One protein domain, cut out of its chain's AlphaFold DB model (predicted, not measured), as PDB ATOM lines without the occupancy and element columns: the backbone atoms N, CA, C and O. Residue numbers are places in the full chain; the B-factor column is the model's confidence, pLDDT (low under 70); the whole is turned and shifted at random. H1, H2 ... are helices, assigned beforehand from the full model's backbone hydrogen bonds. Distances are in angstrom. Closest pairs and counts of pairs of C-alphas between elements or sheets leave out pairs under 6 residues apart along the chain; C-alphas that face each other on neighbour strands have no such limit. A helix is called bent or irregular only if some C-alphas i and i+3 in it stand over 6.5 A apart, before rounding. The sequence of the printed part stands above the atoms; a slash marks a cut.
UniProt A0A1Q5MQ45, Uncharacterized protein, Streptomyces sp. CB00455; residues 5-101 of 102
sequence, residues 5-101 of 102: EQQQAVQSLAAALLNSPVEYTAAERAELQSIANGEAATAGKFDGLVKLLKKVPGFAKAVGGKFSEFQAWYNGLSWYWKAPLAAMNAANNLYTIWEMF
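What this domain is: This is residues 5 to 101 of the 102 residues of an uncharacterized protein of Streptomyces sp. CB00455 (UniProt A0A1Q5MQ45). The helices follow one another round a loose ring, H1, H2, H3, H4, H5 and H6, with H6 coming back to stand side by side with H1. H1 is between H2 and H6, while H3 and H4 are on the opposite side of the ring and H5 is at one end; the short last helix, H7, folds back from the end of H6 and packs on H5. The printed part has 97 residues with seven named helices, H1 to H7 in order along the chain, and no named strand; the class is all helix. It is compact, with a radius of gyration of the C-alphas of 12.4 A, and its outline is rounded, spanning 34 by 27 by 20 A.

Where its parts are: H1, residues 5 to 18, begins with C-alpha 5 at (66.075, 48.751, 86.232) and is 20.1 A long from first to last C-alpha. H2, residues 26 to 36, is 15.1 A long. H3 is residues 47 to 53, with C-alpha 53 at (51.180, 60.887, 86.274), and H4 is residues 59 to 63. H5, residues 67 to 76, is 14.1 A long. H6, residues 79 to 91, is 19.4 A long and irregular: C-alphas 88 and 91 are 7.5 A apart. H7, residues 94 to 99, ends with C-alpha 99 at (59.477, 55.430, 75.777).

How they stand to each other: H1 and H2 form a helical hairpin and touch, closest at the C-alphas of Gln 11 and Ala 36, 4.1 A apart; they run opposite ways at a steep tilt of 36 degrees, only just past shallow. H1 also touches H6, closest at the C-alphas of Ala 16 and Pro 84, 4.4 A, at a shallow tilt of 15 degrees, opposite ways. H2 and H3 only just touch, with 3 pairs of C-alphas within 8 A, the closest those of Leu 32 and Leu 49, 7.7 A; they are about perpendicular at 79 degrees. H3 and H4 are close but not clearly touching, the closest C-alphas being those of Leu 53 and Phe 59, 6.7 A. H4 touches H5, with the C-alphas of Ala 62 and Phe 70 closest at 4.5 A. H5 touches H7, closest at the C-alphas of Phe 67 and Trp 98, 6.5 A, at a steep tilt of 46 degrees, opposite ways. Among the pairs that stay apart are H2 and H6, and H1 and H7. Every O i to N i+4 pair is within hydrogen-bond range in H1, H2, H3, H4, H5 and H7; in H6 it is 5 of 9.

The domain as a whole: The two C-alphas farthest apart, those of Ala 26 and Ser 68, are 34.6 A apart. The printed part has no cut, and no link is long. The mean pLDDT of the printed part is 72.9; 28 residues are under 70, among them residues 40 to 49 and 83 to 93.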
ATOM      1  N   GLU A   5      65.963  47.307  86.464       64.50
ATOM      2  CA  GLU A   5      66.075  48.751  86.232       64.50
ATOM      3  C   GLU A   5      64.709  49.435  86.119       64.50
ATOM      4  O   GLU A   5      64.487  50.479  86.732       64.50
ATOM      5  N   GLN A   6      63.758  48.827  85.399       63.97
ATOM      6  CA  GLN A   6      62.387  49.333  85.363       63.97
ATOM      7  C   GLN A   6      61.762  49.297  86.754       63.97
ATOM      8  O   GLN A   6      61.143  50.275  87.152       63.97
ATOM      9  N   GLN A   7      61.947  48.212  87.509       69.00
ATOM     10  CA  GLN A   7      61.367  48.054  88.843       69.00
ATOM     11  C   GLN A   7      61.904  49.099  89.835       69.00
ATOM     12  O   GLN A   7      61.118  49.700  90.568       69.00
ATOM     13  N   GLN A   8      63.207  49.387  89.797       70.94
ATOM     14  CA  GLN A   8      63.813  50.486  90.557       70.94
ATOM     15  C   GLN A   8      63.262  51.854  90.138       70.94
ATOM     16  O   GLN A   8      62.896  52.653  90.999       70.94
ATOM     17  N   ALA A   9      63.131  52.111  88.833       68.00
ATOM     18  CA  ALA A   9      62.563  53.362  88.334       68.00
ATOM     19  C   ALA A   9      61.100  53.554  88.777       68.00
ATOM     20  O   ALA A   9      60.712  54.664  89.146       68.00
ATOM     21  N   VAL A  10      60.295  52.481  88.806       70.50
ATOM     22  CA  VAL A  10      58.910  52.533  89.308       70.50
ATOM     23  C   VAL A  10      58.878  52.855  90.803       70.50
ATOM     24  O   VAL A  10      58.100  53.708  91.226       70.50
ATOM     25  N   GLN A  11      59.727  52.204  91.604       76.69
ATOM     26  CA  GLN A  11      59.805  52.438  93.048       76.69
ATOM     27  C   GLN A  11      60.193  53.889  93.355       76.69
ATOM     28  O   GLN A  11      59.515  54.564  94.134       76.69
ATOM     29  N   SER A  12      61.238  54.398  92.692       73.06
ATOM     30  CA  SER A  12      61.682  55.787  92.835       73.06
ATOM     31  C   SER A  12      60.614  56.785  92.387       73.06
ATOM     32  O   SER A  12      60.421  57.806  93.050       73.06
ATOM     33  N   LEU A  13      59.864  56.479  91.321       73.50
ATOM     34  CA  LEU A  13      58.740  57.312  90.906       73.50
ATOM     35  C   LEU A  13      57.643  57.349  91.963       73.50
ATOM     36  O   LEU A  13      57.177  58.425  92.324       73.50
ATOM     37  N   ALA A  14      57.210  56.186  92.443       77.31
ATOM     38  CA  ALA A  14      56.113  56.107  93.391       77.31
ATOM     39  C   ALA A  14      56.462  56.829  94.702       77.31
ATOM     40  O   ALA A  14      55.667  57.629  95.200       77.31
ATOM     41  N   ALA A  15      57.696  56.653  95.189       78.56
ATOM     42  CA  ALA A  15      58.225  57.376  96.342       78.56
ATOM     43  C   ALA A  15      58.212  58.898  96.135       78.56
ATOM     44  O   ALA A  15      57.892  59.662  97.047       78.56
ATOM     45  N   ALA A  16      58.535  59.363  94.934       75.00
ATOM     46  CA  ALA A  16      58.584  60.787  94.669       75.00
ATOM     47  C   ALA A  16      57.201  61.392  94.366       75.00
ATOM     48  O   ALA A  16      56.938  62.530  94.751       75.00
ATOM     49  N   LEU A  17      56.279  60.630  93.767       75.62
ATOM     50  CA  LEU A  17      54.868  61.006  93.645       75.62
ATOM     51  C   LEU A  17      54.232  61.168  95.027       75.62
ATOM     52  O   LEU A  17      53.540  62.157  95.243       75.62
ATOM     53  N   LEU A  18      54.539  60.299  95.996       77.38
ATOM     54  CA  LEU A  18      54.086  60.454  97.388       77.38
ATOM     55  C   LEU A  18      54.537  61.766  98.049       77.38
ATOM     56  O   LEU A  18      53.864  62.236  98.968       77.38
ATOM     57  N   ASN A  19      55.650  62.337  97.580       75.25
ATOM     58  CA  ASN A  19      56.210  63.612  98.034       75.25
ATOM     59  C   ASN A  19      55.794  64.812  97.157       75.25
ATOM     60  O   ASN A  19      56.147  65.950  97.460       75.25
ATOM     61  N   SER A  20      55.060  64.577  96.067       70.25
ATOM     62  CA  SER A  20      54.551  65.637  95.195       70.25
ATOM     63  C   SER A  20      53.341  66.346  95.822       70.25
ATOM     64  O   SER A  20      52.621  65.742  96.619       70.25
ATOM     65  N   PRO A  21      53.048  67.602  95.434       71.19
ATOM     66  CA  PRO A  21      51.879  68.339  95.922       71.19
ATOM     67  C   PRO A  21      50.544  67.854  95.318       71.19
ATOM     68  O   PRO A  21      49.536  68.545  95.433       71.19
ATOM     69  N   VAL A  22      50.517  66.705  94.634       72.56
ATOM     70  CA  VAL A  22      49.284  66.125  94.088       72.56
ATOM     71  C   VAL A  22      48.421  65.607  95.227       72.56
ATOM     72  O   VAL A  22      48.880  64.849  96.083       72.56
ATOM     73  N   GLU A  23      47.135  65.939  95.190       79.19
ATOM     74  CA  GLU A  23      46.161  65.297  96.061       79.19
ATOM     75  C   GLU A  23      45.817  63.894  95.544       79.19
ATOM     76  O   GLU A  23      45.242  63.697  94.464       79.19
ATOM     77  N   TYR A  24      46.188  62.898  96.346       79.00
ATOM     78  CA  TYR A  24      45.838  61.498  96.145       79.00
ATOM     79  C   TYR A  24      44.763  61.082  97.142       79.00
ATOM     80  O   TYR A  24      44.809  61.448  98.318       79.00
ATOM     81  N   THR A  25      43.825  60.258  96.687       83.50
ATOM     82  CA  THR A  25      42.918  59.533  97.581       83.50
ATOM     83  C   THR A  25      43.699  58.543  98.451       83.50
ATOM     84  O   THR A  25      44.809  58.137  98.104       83.50
ATOM     85  N   ALA A  26      43.111  58.103  99.567       83.81
ATOM     86  CA  ALA A  26      43.740  57.109 100.441       83.81
ATOM     87  C   ALA A  26      44.123  55.818  99.690       83.81
ATOM     88  O   ALA A  26      45.195  55.269  99.926       83.81
ATOM     89  N   ALA A  27      43.288  55.380  98.739       79.31
ATOM     90  CA  ALA A  27      43.551  54.206  97.911       79.31
ATOM     91  C   ALA A  27      44.736  54.414  96.951       79.31
ATOM     92  O   ALA A  27      45.630  53.578  96.894       79.31
ATOM     93  N   GLU A  28      44.790  55.550  96.248       80.19
ATOM     94  CA  GLU A  28      45.907  55.885  95.348       80.19
ATOM     95  C   GLU A  28      47.228  56.037  96.110       80.19
ATOM     96  O   GLU A  28      48.288  55.649  95.626       80.19
ATOM     97  N   ARG A  29      47.166  56.587  97.326       82.31
ATOM     98  CA  ARG A  29      48.339  56.767  98.179       82.31
ATOM     99  C   ARG A  29      48.861  55.434  98.719       82.31
ATOM    100  O   ARG A  29      50.072  55.238  98.744       82.31
ATOM    101  N   ALA A  30      47.963  54.518  99.089       83.38
ATOM    102  CA  ALA A  30      48.316  53.154  99.473       83.38
ATOM    103  C   ALA A  30      48.935  52.379  98.296       83.38
ATOM    104  O   ALA A  30      49.952  51.716  98.469       83.38
ATOM    105  N   GLU A  31      48.385  52.534  97.086       80.44
ATOM    106  CA  GLU A  31      48.942  51.933  95.870       80.44
ATOM    107  C   GLU A  31      50.357  52.458  95.580       80.44
ATOM    108  O   GLU A  31      51.282  51.673  95.381       80.44
ATOM    109  N   LEU A  32      50.562  53.779  95.651       80.88
ATOM    110  CA  LEU A  32      51.890  54.384  95.519       80.88
ATOM    111  C   LEU A  32      52.863  53.898  96.602       80.88
ATOM    112  O   LEU A  32      54.026  53.654  96.297       80.88
ATOM    113  N   GLN A  33      52.415  53.732  97.849       84.12
ATOM    114  CA  GLN A  33      53.254  53.186  98.919       84.12
ATOM    115  C   GLN A  33      53.665  51.740  98.648       84.12
ATOM    116  O   GLN A  33      54.852  51.437  98.721       84.12
ATOM    117  N   SER A  34      52.734  50.865  98.265       83.19
ATOM    118  CA  SER A  34      53.069  49.475  97.929       83.19
ATOM    119  C   SER A  34      54.006  49.374  96.726       83.19
ATOM    120  O   SER A  34      54.886  48.515  96.703       83.19
ATOM    121  N   ILE A  35      53.866  50.258  95.732       79.00
ATOM    122  CA  ILE A  35      54.798  50.323  94.601       79.00
ATOM    123  C   ILE A  35      56.171  50.828  95.060       79.00
ATOM    124  O   ILE A  35      57.177  50.229  94.693       79.00
ATOM    125  N   ALA A  36      56.230  51.881  95.882       80.94
ATOM    126  CA  ALA A  36      57.479  52.435  96.412       80.94
ATOM    127  C   ALA A  36      58.255  51.425  97.273       80.94
ATOM    128  O   ALA A  36      59.478  51.357  97.189       80.94
ATOM    129  N   ASN A  37      57.543  50.603  98.046       82.62
ATOM    130  CA  ASN A  37      58.115  49.540  98.872       82.62
ATOM    131  C   ASN A  37      58.530  48.295  98.062       82.62
ATOM    132  O   ASN A  37      59.115  47.368  98.617       82.62
ATOM    133  N   GLY A  38      58.206  48.241  96.765       72.50
ATOM    134  CA  GLY A  38      58.455  47.075  95.916       72.50
ATOM    135  C   GLY A  38      57.521  45.887  96.172       72.50
ATOM    136  O   GLY A  38      57.762  44.808  95.637       72.50
ATOM    137  N   GLU A  39      56.457  46.082  96.953       73.62
ATOM    138  CA  GLU A  39      55.456  45.065  97.306       73.62
ATOM    139  C   GLU A  39      54.472  44.812  96.154       73.62
ATOM    140  O   GLU A  39      53.974  43.701  95.971       73.62
ATOM    141  N   ALA A  40      54.221  45.834  95.332       63.38
ATOM    142  CA  ALA A  40      53.464  45.701  94.099       63.38
ATOM    143  C   ALA A  40      54.418  45.429  92.928       63.38
ATOM    144  O   ALA A  40      55.030  46.341  92.369       63.38
ATOM    145  N   ALA A  41      54.521  44.166  92.512       51.03
ATOM    146  CA  ALA A  41      55.064  43.850  91.199       51.03
ATOM    147  C   ALA A  41      54.099  44.428  90.156       51.03
ATOM    148  O   ALA A  41      52.982  43.930  90.002       51.03
ATOM    149  N   THR A  42      54.503  45.490  89.455       53.50
ATOM    150  CA  THR A  42      53.767  46.032  88.306       53.50
ATOM    151  C   THR A  42      53.780  44.986  87.195       53.50
ATOM    152  O   THR A  42      54.593  45.035  86.273       53.50
ATOM    153  N   ALA A  43      52.915  43.980  87.310       42.44
ATOM    154  CA  ALA A  43      52.722  42.913  86.344       42.44
ATOM    155  C   ALA A  43      52.090  43.509  85.079       42.44
ATOM    156  O   ALA A  43      50.882  43.434  84.880       42.44
ATOM    157  N   GLY A  44      52.888  44.220  84.280       47.31
ATOM    158  CA  GLY A  44      52.473  44.877  83.036       47.31
ATOM    159  C   GLY A  44      51.481  46.038  83.183       47.31
ATOM    160  O   GLY A  44      51.240  46.736  82.209       47.31
ATOM    161  N   LYS A  45      50.924  46.283  84.374       52.78
ATOM    162  CA  LYS A  45      49.910  47.316  84.621       52.78
ATOM    163  C   LYS A  45      50.536  48.554  85.245       52.78
ATOM    164  O   LYS A  45      50.323  48.862  86.413       52.78
ATOM    165  N   PHE A  46      51.306  49.278  84.441       60.16
ATOM    166  CA  PHE A  46      51.694  50.654  84.757       60.16
ATOM    167  C   PHE A  46      50.485  51.604  84.809       60.16
ATOM    168  O   PHE A  46      50.644  52.754  85.198       60.16
ATOM    169  N   ASP A  47      49.281  51.142  84.456       61.44
ATOM    170  CA  ASP A  47      48.045  51.925  84.386       61.44
ATOM    171  C   ASP A  47      47.767  52.794  85.614       61.44
ATOM    172  O   ASP A  47      47.389  53.954  85.453       61.44
ATOM    173  N   GLY A  48      47.971  52.269  86.828       66.69
ATOM    174  CA  GLY A  48      47.780  53.030  88.068       66.69
ATOM    175  C   GLY A  48      48.742  54.214  88.156       66.69
ATOM    176  O   GLY A  48      48.332  55.369  88.260       66.69
ATOM    177  N   LEU A  49      50.030  53.942  87.954       69.88
ATOM    178  CA  LEU A  49      51.099  54.939  87.924       69.88
ATOM    179  C   LEU A  49      50.904  55.973  86.799       69.88
ATOM    180  O   LEU A  49      51.035  57.176  87.018       69.88
ATOM    181  N   VAL A  50      50.527  55.520  85.599       70.06
ATOM    182  CA  VAL A  50      50.222  56.356  84.428       70.06
ATOM    183  C   VAL A  50      49.035  57.270  84.727       70.06
ATOM    184  O   VAL A  50      49.060  58.453  84.394       70.06
ATOM    185  N   LYS A  51      47.984  56.744  85.362       72.94
ATOM    186  CA  LYS A  51      46.796  57.515  85.747       72.94
ATOM    187  C   LYS A  51      47.142  58.608  86.755       72.94
ATOM    188  O   LYS A  51      46.593  59.704  86.668       72.94
ATOM    189  N   LEU A  52      48.084  58.338  87.654       71.94
ATOM    190  CA  LEU A  52      48.581  59.305  88.631       71.94
ATOM    191  C   LEU A  52      49.476  60.359  87.973       71.94
ATOM    192  O   LEU A  52      49.282  61.548  88.203       71.94
ATOM    193  N   LEU A  53      50.371  59.959  87.069       73.69
ATOM    194  CA  LEU A  53      51.180  60.887  86.274       73.69
ATOM    195  C   LEU A  53      50.328  61.792  85.377       73.69
ATOM    196  O   LEU A  53      50.649  62.963  85.207       73.69
ATOM    197  N   LYS A  54      49.196  61.305  84.859       74.81
ATOM    198  CA  LYS A  54      48.220  62.130  84.125       74.81
ATOM    199  C   LYS A  54      47.614  63.256  84.971       74.81
ATOM    200  O   LYS A  54      47.088  64.198  84.384       74.81
ATOM    201  N   LYS A  55      47.702  63.201  86.309       74.81
ATOM    202  CA  LYS A  55      47.335  64.327  87.186       74.81
ATOM    203  C   LYS A  55      48.384  65.442  87.181       74.81
ATOM    204  O   LYS A  55      48.059  66.567  87.551       74.81
ATOM    205  N   VAL A  56      49.621  65.162  86.759       76.94
ATOM    206  CA  VAL A  56      50.645  66.196  86.602       76.94
ATOM    207  C   VAL A  56      50.231  67.114  85.444       76.94
ATOM    208  O   VAL A  56      49.994  66.631  84.329       76.94
ATOM    209  N   PRO A  57      50.148  68.438  85.662       76.94
ATOM    210  CA  PRO A  57      49.705  69.372  84.637       76.94
ATOM    211  C   PRO A  57      50.533  69.244  83.354       76.94
ATOM    212  O   PRO A  57      51.758  69.358  83.370       76.94
ATOM    213  N   GLY A  58      49.863  69.001  82.228       79.00
ATOM    214  CA  GLY A  58      50.504  68.897  80.915       79.00
ATOM    215  C   GLY A  58      51.169  67.552  80.600       79.00
ATOM    216  O   GLY A  58      51.505  67.341  79.436       79.00
ATOM    217  N   PHE A  59      51.282  66.617  81.553       81.62
ATOM    218  CA  PHE A  59      51.933  65.318  81.328       81.62
ATOM    219  C   PHE A  59      51.268  64.510  80.213       81.62
ATOM    220  O   PHE A  59      51.941  64.059  79.296       81.62
ATOM    221  N   ALA A  60      49.937  64.379  80.247       80.25
ATOM    222  CA  ALA A  60      49.192  63.599  79.255       80.25
ATOM    223  C   ALA A  60      49.413  64.098  77.816       80.25
ATOM    224  O   ALA A  60      49.465  63.302  76.882       80.25
ATOM    225  N   LYS A  61      49.564  65.417  77.644       82.62
ATOM    226  CA  LYS A  61      49.851  66.035  76.346       82.62
ATOM    227  C   LYS A  61      51.312  65.829  75.945       82.62
ATOM    228  O   LYS A  61      51.588  65.517  74.796       82.62
ATOM    229  N   ALA A  62      52.225  66.000  76.897       83.00
ATOM    230  CA  ALA A  62      53.659  65.876  76.690       83.00
ATOM    231  C   ALA A  62      54.071  64.449  76.304       83.00
ATOM    232  O   ALA A  62      54.888  64.258  75.410       83.00
ATOM    233  N   VAL A  63      53.476  63.449  76.957       80.31
ATOM    234  CA  VAL A  63      53.811  62.038  76.761       80.31
ATOM    235  C   VAL A  63      53.232  61.452  75.469       80.31
ATOM    236  O   VAL A  63      53.854  60.588  74.869       80.31
ATOM    237  N   GLY A  64      52.077  61.946  75.011       79.31
ATOM    238  CA  GLY A  64      51.481  61.553  73.726       79.31
ATOM    239  C   GLY A  64      52.048  62.303  72.514       79.31
ATOM    240  O   GLY A  64      51.657  62.017  71.385       79.31
ATOM    241  N   GLY A  65      52.920  63.287  72.747       82.69
ATOM    242  CA  GLY A  65      53.628  64.035  71.712       82.69
ATOM    243  C   GLY A  65      55.007  63.449  71.411       82.69
ATOM    244  O   GLY A  65      55.355  62.343  71.828       82.69
ATOM    245  N   LYS A  66      55.833  64.221  70.701       88.81
ATOM    246  CA  LYS A  66      57.229  63.840  70.426       88.81
ATOM    247  C   LYS A  66      58.085  63.965  71.688       88.81
ATOM    248  O   LYS A  66      57.834  64.829  72.526       88.81
ATOM    249  N   PHE A  67      59.190  63.218  71.755       84.00
ATOM    250  CA  PHE A  67      60.163  63.346  72.848       84.00
ATOM    251  C   PHE A  67      60.615  64.801  73.100       84.00
ATOM    252  O   PHE A  67      60.765  65.216  74.246       84.00
ATOM    253  N   SER A  68      60.755  65.623  72.053       84.38
ATOM    254  CA  SER A  68      61.099  67.044  72.200       84.38
ATOM    255  C   SER A  68      60.035  67.856  72.952       84.38
ATOM    256  O   SER A  68      60.375  68.772  73.697       84.38
ATOM    257  N   GLU A  69      58.752  67.526  72.784       85.38
ATOM    258  CA  GLU A  69      57.649  68.149  73.526       85.38
ATOM    259  C   GLU A  69      57.638  67.676  74.979       85.38
ATOM    260  O   GLU A  69      57.441  68.486  75.886       85.38
ATOM    261  N   PHE A  70      57.936  66.393  75.208       84.62
ATOM    262  CA  PHE A  70      58.110  65.838  76.547       84.62
ATOM    263  C   PHE A  70      59.255  66.512  77.306       84.62
ATOM    264  O   PHE A  70      59.079  66.963  78.438       84.62
ATOM    265  N   GLN A  71      60.410  66.673  76.663       84.25
ATOM    266  CA  GLN A  71      61.561  67.353  77.245       84.25
ATOM    267  C   GLN A  71      61.278  68.840  77.511       84.25
ATOM    268  O   GLN A  71      61.655  69.357  78.564       84.25
ATOM    269  N   ALA A  72      60.597  69.541  76.598       86.31
ATOM    270  CA  ALA A  72      60.214  70.940  76.792       86.31
ATOM    271  C   ALA A  72      59.232  71.109  77.962       86.31
ATOM    272  O   ALA A  72      59.407  72.002  78.792       86.31
ATOM    273  N   TRP A  73      58.245  70.218  78.067       87.44
ATOM    274  CA  TRP A  73      57.326  70.166  79.200       87.44
ATOM    275  C   TRP A  73      58.068  69.906  80.514       87.44
ATOM    276  O   TRP A  73      57.903  70.671  81.462       87.44
ATOM    277  N   TYR A  74      58.947  68.900  80.550       82.62
ATOM    278  CA  TYR A  74      59.761  68.602  81.727       82.62
ATOM    279  C   TYR A  74      60.606  69.809  82.136       82.62
ATOM    280  O   TYR A  74      60.651  70.158  83.309       82.62
ATOM    281  N   ASN A  75      61.224  70.509  81.182       83.94
ATOM    282  CA  ASN A  75      62.006  71.714  81.455       83.94
ATOM    283  C   ASN A  75      61.149  72.894  81.940       83.94
ATOM    284  O   ASN A  75      61.639  73.698  82.735       83.94
ATOM    285  N   GLY A  76      59.886  72.975  81.521       83.44
ATOM    286  CA  GLY A  76      58.920  73.981  81.967       83.44
ATOM    287  C   GLY A  76      58.286  73.698  83.332       83.44
ATOM    288  O   GLY A  76      57.706  74.600  83.932       83.44
ATOM    289  N   LEU A  77      58.403  72.473  83.854       79.44
ATOM    290  CA  LEU A  77      57.855  72.114  85.159       79.44
ATOM    291  C   LEU A  77      58.593  72.807  86.316       79.44
ATOM    292  O   LEU A  77      59.820  72.960  86.319       79.44
ATOM    293  N   SER A  78      57.842  73.177  87.354       79.00
ATOM    294  CA  SER A  78      58.420  73.623  88.627       79.00
ATOM    295  C   SER A  78      59.238  72.503  89.277       79.00
ATOM    296  O   SER A  78      58.978  71.320  89.053       79.00
ATOM    297  N   TRP A  79      60.212  72.861  90.119       71.12
ATOM    298  CA  TRP A  79      61.149  71.888  90.697       71.12
ATOM    299  C   TRP A  79      60.449  70.749  91.460       71.12
ATOM    300  O   TRP A  79      60.867  69.603  91.337       71.12
ATOM    301  N   TYR A  80      59.339  71.040  92.148       66.75
ATOM    302  CA  TYR A  80      58.519  70.051  92.862       66.75
ATOM    303  C   TYR A  80      57.933  68.959  91.950       66.75
ATOM    304  O   TYR A  80      57.705  67.842  92.398       66.75
ATOM    305  N   TRP A  81      57.699  69.269  90.672       72.38
ATOM    306  CA  TRP A  81      57.223  68.322  89.657       72.38
ATOM    307  C   TRP A  81      58.371  67.640  88.915       72.38
ATOM    308  O   TRP A  81      58.252  66.489  88.504       72.38
ATOM    309  N   LYS A  82      59.504  68.335  88.772       73.50
ATOM    310  CA  LYS A  82      60.733  67.760  88.219       73.50
ATOM    311  C   LYS A  82      61.333  66.718  89.145       73.50
ATOM    312  O   LYS A  82      61.775  65.698  88.650       73.50
ATOM    313  N   ALA A  83      61.332  66.943  90.458       69.06
ATOM    314  CA  ALA A  83      61.913  66.031  91.441       69.06
ATOM    315  C   ALA A  83      61.435  64.570  91.277       69.06
ATOM    316  O   ALA A  83      62.289  63.689  91.183       69.06
ATOM    317  N   PRO A  84      60.125  64.279  91.146       65.38
ATOM    318  CA  PRO A  84      59.668  62.911  90.913       65.38
ATOM    319  C   PRO A  84      60.038  62.313  89.562       65.38
ATOM    320  O   PRO A  84      60.377  61.135  89.475       65.38
ATOM    321  N   LEU A  85      60.047  63.124  88.515       67.88
ATOM    322  CA  LEU A  85      60.463  62.697  87.180       67.88
ATOM    323  C   LEU A  85      61.996  62.557  87.073       67.88
ATOM    324  O   LEU A  85      62.500  61.744  86.309       67.88
ATOM    325  N   ALA A  86      62.755  63.300  87.877       66.00
ATOM    326  CA  ALA A  86      64.195  63.148  88.041       66.00
ATOM    327  C   ALA A  86      64.531  61.892  88.856       66.00
ATOM    328  O   ALA A  86      65.534  61.244  88.584       66.00
ATOM    329  N   ALA A  87      63.685  61.502  89.813       61.50
ATOM    330  CA  ALA A  87      63.825  60.233  90.525       61.50
ATOM    331  C   ALA A  87      63.593  59.025  89.594       61.50
ATOM    332  O   ALA A  87      64.269  58.011  89.730       61.50
ATOM    333  N   MET A  88      62.710  59.151  88.592       57.97
ATOM    334  CA  MET A  88      62.617  58.180  87.486       57.97
ATOM    335  C   MET A  88      63.863  58.138  86.605       57.97
ATOM    336  O   MET A  88      64.133  57.118  85.976       57.97
ATOM    337  N   ASN A  89      64.638  59.223  86.560       56.38
ATOM    338  CA  ASN A  89      65.885  59.317  85.805       56.38
ATOM    339  C   ASN A  89      67.020  58.475  86.431       56.38
ATOM    340  O   ASN A  89      68.189  58.730  86.157       56.38
ATOM    341  N   ALA A  90      66.699  57.457  87.240       44.31
ATOM    342  CA  ALA A  90      67.637  56.480  87.791       44.31
ATOM    343  C   ALA A  90      68.435  55.721  86.703       44.31
ATOM    344  O   ALA A  90      69.502  55.196  86.999       44.31
ATOM    345  N   ALA A  91      67.975  55.739  85.442       44.12
ATOM    346  CA  ALA A  91      68.699  55.238  84.262       44.12
ATOM    347  C   ALA A  91      69.285  56.350  83.355       44.12
ATOM    348  O   ALA A  91      69.731  56.094  82.241       44.12
ATOM    349  N   ASN A  92      69.298  57.598  83.831       50.69
ATOM    350  CA  ASN A  92      69.911  58.759  83.185       50.69
ATOM    351  C   ASN A  92      69.358  59.127  81.794       50.69
ATOM    352  O   ASN A  92      70.060  59.759  81.000       50.69
ATOM    353  N   ASN A  93      68.109  58.764  81.486       65.19
ATOM    354  CA  ASN A  93      67.481  59.204  80.250       65.19
ATOM    355  C   ASN A  93      65.980  59.505  80.397       65.19
ATOM    356  O   ASN A  93      65.141  58.612  80.515       65.19
ATOM    357  N   LEU A  94      65.631  60.790  80.284       70.00
ATOM    358  CA  LEU A  94      64.262  61.283  80.073       70.00
ATOM    359  C   LEU A  94      63.566  60.576  78.902       70.00
ATOM    360  O   LEU A  94      62.343  60.437  78.905       70.00
ATOM    361  N   TYR A  95      64.343  60.133  77.910       72.00
ATOM    362  CA  TYR A  95      63.848  59.360  76.780       72.00
ATOM    363  C   TYR A  95      63.231  58.038  77.220       72.00
ATOM    364  O   TYR A  95      62.141  57.718  76.771       72.00
ATOM    365  N   THR A  96      63.858  57.320  78.154       67.81
ATOM    366  CA  THR A  96      63.332  56.053  78.675       67.81
ATOM    367  C   THR A  96      61.999  56.262  79.377       67.81
ATOM    368  O   THR A  96      61.097  55.447  79.238       67.81
ATOM    369  N   ILE A  97      61.827  57.388  80.079       70.38
ATOM    370  CA  ILE A  97      60.532  57.740  80.668       70.38
ATOM    371  C   ILE A  97      59.492  57.910  79.565       70.38
ATOM    372  O   ILE A  97      58.434  57.314  79.671       70.38
ATOM    373  N   TRP A  98      59.775  58.690  78.518       75.69
ATOM    374  CA  TRP A  98      58.849  58.883  77.396       75.69
ATOM    375  C   TRP A  98      58.542  57.573  76.650       75.69
ATOM    376  O   TRP A  98      57.379  57.292  76.364       75.69
ATOM    377  N   GLU A  99      59.564  56.747  76.418       73.31
ATOM    378  CA  GLU A  99      59.477  55.430  75.777       73.31
ATOM    379  C   GLU A  99      58.629  54.445  76.590       73.31
ATOM    380  O   GLU A  99      57.926  53.634  76.010       73.31
ATOM    381  N   MET A 100      58.586  54.547  77.925       66.94
ATOM    382  CA  MET A 100      57.691  53.713  78.746       66.94
ATOM    383  C   MET A 100      56.193  53.952  78.487       66.94
ATOM    384  O   MET A 100      55.367  53.171  78.960       66.94
ATOM    385  N   PHE A 101      55.829  55.019  77.775       70.06
ATOM    386  CA  PHE A 101      54.446  55.347  77.423       70.06
ATOM    387  C   PHE A 101      54.174  55.287  75.909       70.06
ATOM    388  O   PHE A 101      53.087  55.699  75.495       70.06
TER     389      PHE A 101